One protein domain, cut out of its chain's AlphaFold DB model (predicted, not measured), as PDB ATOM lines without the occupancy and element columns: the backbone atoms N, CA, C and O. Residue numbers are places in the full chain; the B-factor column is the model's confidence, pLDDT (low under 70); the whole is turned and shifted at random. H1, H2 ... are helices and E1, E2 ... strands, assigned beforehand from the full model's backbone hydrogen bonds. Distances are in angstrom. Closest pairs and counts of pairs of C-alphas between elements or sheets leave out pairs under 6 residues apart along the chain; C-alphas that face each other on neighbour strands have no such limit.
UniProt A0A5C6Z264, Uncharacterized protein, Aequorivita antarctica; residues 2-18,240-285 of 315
ATOM      1  N   ASN A   2     175.026 116.025 129.655       86.81
ATOM      2  CA  ASN A   2     176.433 115.666 129.863       86.81
ATOM      3  C   ASN A   2     177.011 116.298 131.135       86.81
ATOM      4  O   ASN A   2     177.857 115.686 131.777       86.81
ATOM      5  N   ARG A   3     176.551 117.497 131.515       88.69
ATOM      6  CA  ARG A   3     176.975 118.181 132.744       88.69
ATOM      7  C   ARG A   3     175.763 118.639 133.548       88.69
ATOM      8  O   ARG A   3     174.889 119.320 133.016       88.69
ATOM      9  N   LEU A   4     175.744 118.287 134.828       92.88
ATOM     10  CA  LEU A   4     174.807 118.821 135.811       92.88
ATOM     11  C   LEU A   4     175.478 119.982 136.551       92.88
ATOM     12  O   LEU A   4     176.610 119.845 137.010       92.88
ATOM     13  N   VAL A   5     174.792 121.114 136.669       93.75
ATOM     14  CA  VAL A   5     175.260 122.291 137.406       93.75
ATOM     15  C   VAL A   5     174.254 122.603 138.503       93.75
ATOM     16  O   VAL A   5     173.095 122.881 138.217       93.75
ATOM     17  N   ILE A   6     174.687 122.564 139.760       94.69
ATOM     18  CA  ILE A   6     173.842 122.887 140.912       94.69
ATOM     19  C   ILE A   6     174.134 124.324 141.328       94.69
ATOM     20  O   ILE A   6     175.272 124.652 141.664       94.69
ATOM     21  N   VAL A   7     173.114 125.182 141.301       93.94
ATOM     22  CA  VAL A   7     173.247 126.601 141.638       93.94
ATOM     23  C   VAL A   7     172.414 126.914 142.876       93.94
ATOM     24  O   VAL A   7     171.186 126.885 142.828       93.94
ATOM     25  N   GLY A   8     173.093 127.213 143.984       91.38
ATOM     26  CA  GLY A   8     172.478 127.632 145.249       91.38
ATOM     27  C   GLY A   8     172.411 129.152 145.424       91.38
ATOM     28  O   GLY A   8     172.960 129.895 144.609       91.38
ATOM     29  N   ASN A   9     171.823 129.594 146.546       87.81
ATOM     30  CA  ASN A   9     171.627 131.016 146.886       87.81
ATOM     31  C   ASN A   9     172.917 131.856 146.883       87.81
ATOM     32  O   ASN A   9     172.891 133.054 146.623       87.81
ATOM     33  N   GLY A  10     174.073 131.224 147.126       89.06
ATOM     34  CA  GLY A  10     175.377 131.887 147.032       89.06
ATOM     35  C   GLY A  10     175.648 132.521 145.664       89.06
ATOM     36  O   GLY A  10     176.414 133.477 145.583       89.06
ATOM     37  N   PHE A  11     175.000 132.035 144.602       91.38
ATOM     38  CA  PHE A  11     175.096 132.627 143.275       91.38
ATOM     39  C   PHE A  11     174.451 134.014 143.218       91.38
ATOM     40  O   PHE A  11     175.090 134.955 142.757       91.38
ATOM     41  N   ASP A  12     173.230 134.171 143.727       91.88
ATOM     42  CA  ASP A  12     172.550 135.469 143.797       91.88
ATOM     43  C   ASP A  12     173.315 136.445 144.709       91.88
ATOM     44  O   ASP A  12     173.555 137.596 144.333       91.88
ATOM     45  N   LEU A  13     173.820 135.952 145.844       90.56
ATOM     46  CA  LEU A  13     174.646 136.739 146.767       90.56
ATOM     47  C   LEU A  13     175.955 137.225 146.123       90.56
ATOM     48  O   LEU A  13     176.356 138.367 146.341       90.56
ATOM     49  N   ALA A  14     176.603 136.406 145.288       89.44
ATOM     50  CA  ALA A  14     177.807 136.804 144.551       89.44
ATOM     51  C   ALA A  14     177.541 137.934 143.537       89.44
ATOM     52  O   ALA A  14     178.455 138.684 143.198       89.44
ATOM     53  N   HIS A  15     176.290 138.097 143.095       88.62
ATOM     54  CA  HIS A  15     175.851 139.214 142.253       88.62
ATOM     55  C   HIS A  15     175.354 140.424 143.059       88.62
ATOM     56  O   HIS A  15     174.886 141.402 142.473       88.62
ATOM     57  N   GLY A  16     175.457 140.377 144.391       89.31
ATOM     58  CA  GLY A  16     174.988 141.431 145.286       89.31
ATOM     59  C   GLY A  16     173.467 141.503 145.407       89.31
ATOM     60  O   GLY A  16     172.944 142.546 145.798       89.31
ATOM     61  N   LEU A  17     172.749 140.433 145.049       92.19
ATOM     62  CA  LEU A  17     171.302 140.379 145.214       92.19
ATOM     63  C   LEU A  17     170.963 140.081 146.684       92.19
ATOM     64  O   LEU A  17     171.489 139.111 147.230       92.19
ATOM     65  N   PRO A  18     170.083 140.867 147.331       92.88
ATOM     66  CA  PRO A  18     169.669 140.633 148.713       92.88
ATOM     67  C   PRO A  18     168.638 139.497 148.780       92.88
ATOM     68  O   PRO A  18     167.434 139.737 148.864       92.88
ATOM     69  N   ASP A 240     175.449 118.943 126.470       91.25
ATOM     70  CA  ASP A 240     174.209 119.444 127.049       91.25
ATOM     71  C   ASP A 240     174.338 119.656 128.563       91.25
ATOM     72  O   ASP A 240     174.711 118.743 129.309       91.25
ATOM     73  N   ASN A 241     174.025 120.865 129.021       94.38
ATOM     74  CA  ASN A 241     174.116 121.287 130.412       94.38
ATOM     75  C   ASN A 241     172.723 121.407 131.033       94.38
ATOM     76  O   ASN A 241     171.868 122.129 130.518       94.38
ATOM     77  N   LEU A 242     172.527 120.779 132.189       96.81
ATOM     78  CA  LEU A 242     171.327 120.964 132.997       96.81
ATOM     79  C   LEU A 242     171.669 121.740 134.265       96.81
ATOM     80  O   LEU A 242     172.468 121.282 135.079       96.81
ATOM     81  N   PHE A 243     171.047 122.899 134.440       96.75
ATOM     82  CA  PHE A 243     171.169 123.719 135.637       96.75
ATOM     83  C   PHE A 243     170.019 123.411 136.599       96.75
ATOM     84  O   PHE A 243     168.855 123.638 136.278       96.75
ATOM     85  N   LEU A 244     170.338 122.919 137.793       95.69
ATOM     86  CA  LEU A 244     169.395 122.845 138.904       95.69
ATOM     87  C   LEU A 244     169.492 124.152 139.683       95.69
ATOM     88  O   LEU A 244     170.467 124.391 140.399       95.69
ATOM     89  N   ASN A 245     168.501 125.019 139.490       94.62
ATOM     90  CA  ASN A 245     168.463 126.340 140.088       94.62
ATOM     91  C   ASN A 245     167.649 126.310 141.388       94.62
ATOM     92  O   ASN A 245     166.435 126.103 141.369       94.62
ATOM     93  N   PHE A 246     168.320 126.529 142.516       91.62
ATOM     94  CA  PHE A 246     167.695 126.653 143.836       91.62
ATOM     95  C   PHE A 246     167.416 128.115 144.219       91.62
ATOM     96  O   PHE A 246     166.847 128.364 145.282       91.62
ATOM     97  N   ASN A 247     167.817 129.076 143.379       91.44
ATOM     98  CA  ASN A 247     167.480 130.486 143.547       91.44
ATOM     99  C   ASN A 247     166.044 130.753 143.089       91.44
ATOM    100  O   ASN A 247     165.536 130.115 142.164       91.44
ATOM    101  N   TYR A 248     165.431 131.774 143.685       90.19
ATOM    102  CA  TYR A 248     164.095 132.236 143.309       90.19
ATOM    103  C   TYR A 248     164.105 133.230 142.134       90.19
ATOM    104  O   TYR A 248     163.058 133.503 141.548       90.19
ATOM    105  N   THR A 249     165.270 133.802 141.807       91.62
ATOM    106  CA  THR A 249     165.419 134.857 140.794       91.62
ATOM    107  C   THR A 249     165.766 134.299 139.406       91.62
ATOM    108  O   THR A 249     166.159 133.141 139.248       91.62
ATOM    109  N   SER A 250     165.671 135.154 138.382       89.62
ATOM    110  CA  SER A 250     166.024 134.828 136.989       89.62
ATOM    111  C   SER A 250     167.519 134.998 136.670       89.62
ATOM    112  O   SER A 250     167.906 135.012 135.498       89.62
ATOM    113  N   SER A 251     168.389 135.126 137.680       90.81
ATOM    114  CA  SER A 251     169.835 135.328 137.496       90.81
ATOM    115  C   SER A 251     170.464 134.240 136.611       90.81
ATOM    116  O   SER A 251     171.135 134.551 135.625       90.81
ATOM    117  N   VAL A 252     170.172 132.966 136.890       92.69
ATOM    118  CA  VAL A 252     170.666 131.802 136.132       92.69
ATOM    119  C   VAL A 252     170.131 131.785 134.700       92.69
ATOM    120  O   VAL A 252     170.877 131.479 133.768       92.69
ATOM    121  N   GLU A 253     168.880 132.196 134.482       92.06
ATOM    122  CA  GLU A 253     168.288 132.282 133.141       92.06
ATOM    123  C   GLU A 253     169.114 133.205 132.226       92.06
ATOM    124  O   GLU A 253     169.296 132.928 131.036       92.06
ATOM    125  N   LYS A 254     169.668 134.296 132.774       91.25
ATOM    126  CA  LYS A 254     170.537 135.208 132.015       91.25
ATOM    127  C   LYS A 254     171.839 134.532 131.591       91.25
ATOM    128  O   LYS A 254     172.256 134.707 130.448       91.25
ATOM    129  N   TYR A 255     172.439 133.715 132.456       91.88
ATOM    130  CA  TYR A 255     173.630 132.933 132.111       91.88
ATOM    131  C   TYR A 255     173.331 131.872 131.058       91.88
ATOM    132  O   TYR A 255     174.104 131.714 130.117       91.88
ATOM    133  N   ILE A 256     172.184 131.203 131.148       93.38
ATOM    134  CA  ILE A 256     171.756 130.218 130.148       93.38
ATOM    135  C   ILE A 256     171.605 130.863 128.772       93.38
ATOM    136  O   ILE A 256     172.056 130.295 127.779       93.38
ATOM    137  N   LYS A 257     171.048 132.079 128.696       92.50
ATOM    138  CA  LYS A 257     170.985 132.842 127.439       92.50
ATOM    139  C   LYS A 257     172.377 133.140 126.876       92.50
ATOM    140  O   LYS A 257     172.573 133.000 125.672       92.50
ATOM    141  N   LEU A 258     173.344 133.506 127.721       90.94
ATOM    142  CA  LEU A 258     174.729 133.762 127.298       90.94
ATOM    143  C   LEU A 258     175.452 132.489 126.838       90.94
ATOM    144  O   LEU A 258     176.166 132.530 125.837       90.94
ATOM    145  N   ILE A 259     175.242 131.372 127.538       91.88
ATOM    146  CA  ILE A 259     175.770 130.046 127.186       91.88
ATOM    147  C   ILE A 259     175.213 129.603 125.831       91.88
ATOM    148  O   ILE A 259     175.980 129.289 124.923       91.88
ATOM    149  N   ASN A 260     173.891 129.670 125.656       92.88
ATOM    150  CA  ASN A 260     173.219 129.272 124.419       92.88
ATOM    151  C   ASN A 260     173.509 130.213 123.239       92.88
ATOM    152  O   ASN A 260     173.324 129.825 122.091       92.88
ATOM    153  N   ALA A 261     173.983 131.436 123.487       91.25
ATOM    154  CA  ALA A 261     174.496 132.314 122.435       91.25
ATOM    155  C   ALA A 261     175.929 131.947 121.993       91.25
ATOM    156  O   ALA A 261     176.384 132.412 120.951       91.25
ATOM    157  N   GLN A 262     176.645 131.131 122.773       89.88
ATOM    158  CA  GLN A 262     178.051 130.763 122.579       89.88
ATOM    159  C   GLN A 262     178.243 129.236 122.652       89.88
ATOM    160  O   GLN A 262     179.174 128.738 123.294       89.88
ATOM    161  N   ILE A 263     177.367 128.481 121.982       88.00
ATOM    162  CA  ILE A 263     177.293 127.011 122.071       88.00
ATOM    163  C   ILE A 263     178.617 126.286 121.794       88.00
ATOM    164  O   ILE A 263     178.873 125.243 122.382       88.00
ATOM    165  N   GLU A 264     179.508 126.843 120.972       84.56
ATOM    166  CA  GLU A 264     180.825 126.249 120.693       84.56
ATOM    167  C   GLU A 264     181.747 126.240 121.929       84.56
ATOM    168  O   GLU A 264     182.549 125.323 122.146       84.56
ATOM    169  N   SER A 265     181.628 127.269 122.772       87.31
ATOM    170  CA  SER A 265     182.440 127.423 123.982       87.31
ATOM    171  C   SER A 265     181.823 126.732 125.196       87.31
ATOM    172  O   SER A 265     182.565 126.240 126.054       87.31
ATOM    173  N   TYR A 266     180.493 126.666 125.265       90.56
ATOM    174  CA  TYR A 266     179.768 126.281 126.480       90.56
ATOM    175  C   TYR A 266     178.837 125.072 126.321       90.56
ATOM    176  O   TYR A 266     178.460 124.479 127.332       90.56
ATOM    177  N   GLY A 267     178.493 124.675 125.096       90.31
ATOM    178  CA  GLY A 267     177.434 123.704 124.817       90.31
ATOM    179  C   GLY A 267     176.029 124.312 124.898       90.31
ATOM    180  O   GLY A 267     175.871 125.531 124.963       90.31
ATOM    181  N   THR A 268     175.002 123.463 124.902       93.75
ATOM    182  CA  THR A 268     173.609 123.871 125.155       93.75
ATOM    183  C   THR A 268     173.321 123.880 126.647       93.75
ATOM    184  O   THR A 268     173.926 123.126 127.402       93.75
ATOM    185  N   ALA A 269     172.400 124.719 127.104       95.88
ATOM    186  CA  ALA A 269     171.992 124.772 128.499       95.88
ATOM    187  C   ALA A 269     170.477 124.886 128.655       95.88
ATOM    188  O   ALA A 269     169.806 125.639 127.944       95.88
ATOM    189  N   SER A 270     169.966 124.168 129.649       96.12
ATOM    190  CA  SER A 270     168.591 124.232 130.138       96.12
ATOM    191  C   SER A 270     168.591 124.350 131.664       96.12
ATOM    192  O   SER A 270     169.612 124.093 132.306       96.12
ATOM    193  N   GLN A 271     167.465 124.758 132.256       95.50
ATOM    194  CA  GLN A 271     167.313 124.830 133.713       95.50
ATOM    195  C   GLN A 271     166.040 124.171 134.217       95.50
ATOM    196  O   GLN A 271     165.026 124.140 133.523       95.50
ATOM    197  N   ILE A 272     166.105 123.741 135.476       94.38
ATOM    198  CA  ILE A 272     164.972 123.355 136.310       94.38
ATOM    199  C   ILE A 272     165.042 124.178 137.599       94.38
ATOM    200  O   ILE A 272     166.053 124.148 138.301       94.38
ATOM    201  N   HIS A 273     163.965 124.898 137.917       92.88
ATOM    202  CA  HIS A 273     163.813 125.597 139.195       92.88
ATOM    203  C   HIS A 273     163.324 124.626 140.270       92.88
ATOM    204  O   HIS A 273     162.193 124.147 140.200       92.88
ATOM    205  N   ILE A 274     164.165 124.359 141.268       90.81
ATOM    206  CA  ILE A 274     163.876 123.395 142.339       90.81
ATOM    207  C   ILE A 274     163.027 124.024 143.446       90.81
ATOM    208  O   ILE A 274     162.085 123.409 143.938       90.81
ATOM    209  N   HIS A 275     163.325 125.269 143.818       87.88
ATOM    210  CA  HIS A 275     162.609 125.995 144.870       87.88
ATOM    211  C   HIS A 275     161.505 126.914 144.334       87.88
ATOM    212  O   HIS A 275     161.002 127.768 145.059       87.88
ATOM    213  N   GLY A 276     161.115 126.760 143.073       89.31
ATOM    214  CA  GLY A 276     160.194 127.686 142.426       89.31
ATOM    215  C   GLY A 276     160.831 129.013 142.023       89.31
ATOM    216  O   GLY A 276     162.042 129.216 142.127       89.31
ATOM    217  N   GLU A 277     159.991 129.906 141.519       90.62
ATOM    218  CA  GLU A 277     160.376 131.187 140.930       90.62
ATOM    219  C   GLU A 277     159.428 132.296 141.413       90.62
ATOM    220  O   GLU A 277     158.218 132.084 141.551       90.62
ATOM    221  N   ILE A 278     159.980 133.488 141.666       88.62
ATOM    222  CA  ILE A 278     159.207 134.670 142.080       88.62
ATOM    223  C   ILE A 278     158.143 134.987 141.019       88.62
ATOM    224  O   ILE A 278     158.450 135.055 139.830       88.62
ATOM    225  N   ASN A 279     156.897 135.231 141.438       85.19
ATOM    226  CA  ASN A 279     155.748 135.515 140.565       85.19
ATOM    227  C   ASN A 279     155.339 134.378 139.608       85.19
ATOM    228  O   ASN A 279     154.481 134.584 138.741       85.19
ATOM    229  N   SER A 280     155.895 133.172 139.755       87.69
ATOM    230  CA  SER A 280     155.484 132.027 138.945       87.69
ATOM    231  C   SER A 280     154.155 131.457 139.434       87.69
ATOM    232  O   SER A 280     153.974 131.139 140.609       87.69
ATOM    233  N   LYS A 281     153.192 131.301 138.519       86.88
ATOM    234  CA  LYS A 281     151.895 130.671 138.833       86.88
ATOM    235  C   LYS A 281     151.978 129.148 138.876       86.88
ATOM    236  O   LYS A 281     151.195 128.534 139.598       86.88
ATOM    237  N   GLU A 282     152.883 128.575 138.086       87.88
ATOM    238  CA  GLU A 282     153.031 127.129 137.897       87.88
ATOM    239  C   GLU A 282     154.042 126.535 138.878       87.88
ATOM    240  O   GLU A 282     153.776 125.493 139.468       87.88
ATOM    241  N   ASN A 283     155.160 127.230 139.105       87.31
ATOM    242  CA  ASN A 283     156.226 126.802 140.004       87.31
ATOM    243  C   ASN A 283     156.461 127.863 141.084       87.31
ATOM    244  O   ASN A 283     157.479 128.555 141.095       87.31
ATOM    245  N   LYS A 284     155.456 128.037 141.946       87.75
ATOM    246  CA  LYS A 284     155.504 128.979 143.072       87.75
ATOM    247  C   LYS A 284     156.684 128.670 143.984       87.75
ATOM    248  O   LYS A 284     157.112 127.521 144.069       87.75
ATOM    249  N   ILE A 285     157.134 129.684 144.719       85.94
ATOM    250  CA  ILE A 285     158.162 129.540 145.750       85.94
ATOM    251  C   ILE A 285     157.849 128.340 146.656       85.94
ATOM    252  O   ILE A 285     156.841 128.307 147.366       85.94
TER     253      ILE A 285
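Overview. This is residues 2 to 18 and 240 to 285 of the 315 residues of an uncharacterized protein of Aequorivita antarctica (UniProt A0A5C6Z264). A small sheet of three parallel strands, ordered E1, E2, E3, has helix H2 lying along one face, making two layers. Short H1 follows E1, and residues 274 to 285 form an unnamed tail after E3. The 63 printed residues run E1 H1 E2 H2 H3 E3, mixed in class and compact, with a radius of gyration of the C-alphas of 11.9 A and spans of 33 by 27 by 18 A.

Arrangement. E1, residues 3 to 7, is parallel to E2, residues 240 to 245; N 5 and O 242 are 2.8 A apart. H1, residues 10 to 14, is not on the sheet. E2 is parallel to E3, residues 268 to 273; N 243 and O 270 are 2.8 A apart. H2, residues 251 to 260, lies over E2 and E3, height 8.8 A; its O i to N i+4 pairs are within hydrogen-bond range in 5 of 6. E2, H2, H3, residues 263 to 266, and E3 form a strand-helix-strand unit, parallel strands joined through helices, with a right-handed crossover.

Along the chain. E1 begins at C-alpha 3 (176.975, 118.181, 132.744). E3, 17.2 A long, ends at C-alpha 273 (163.813, 125.597, 139.195).

Size, cuts and confidence. Residues 19 to 239 are cut out; C-alphas 18 and 240 are 30.6 A apart. No printed residue is under 70 in pLDDT.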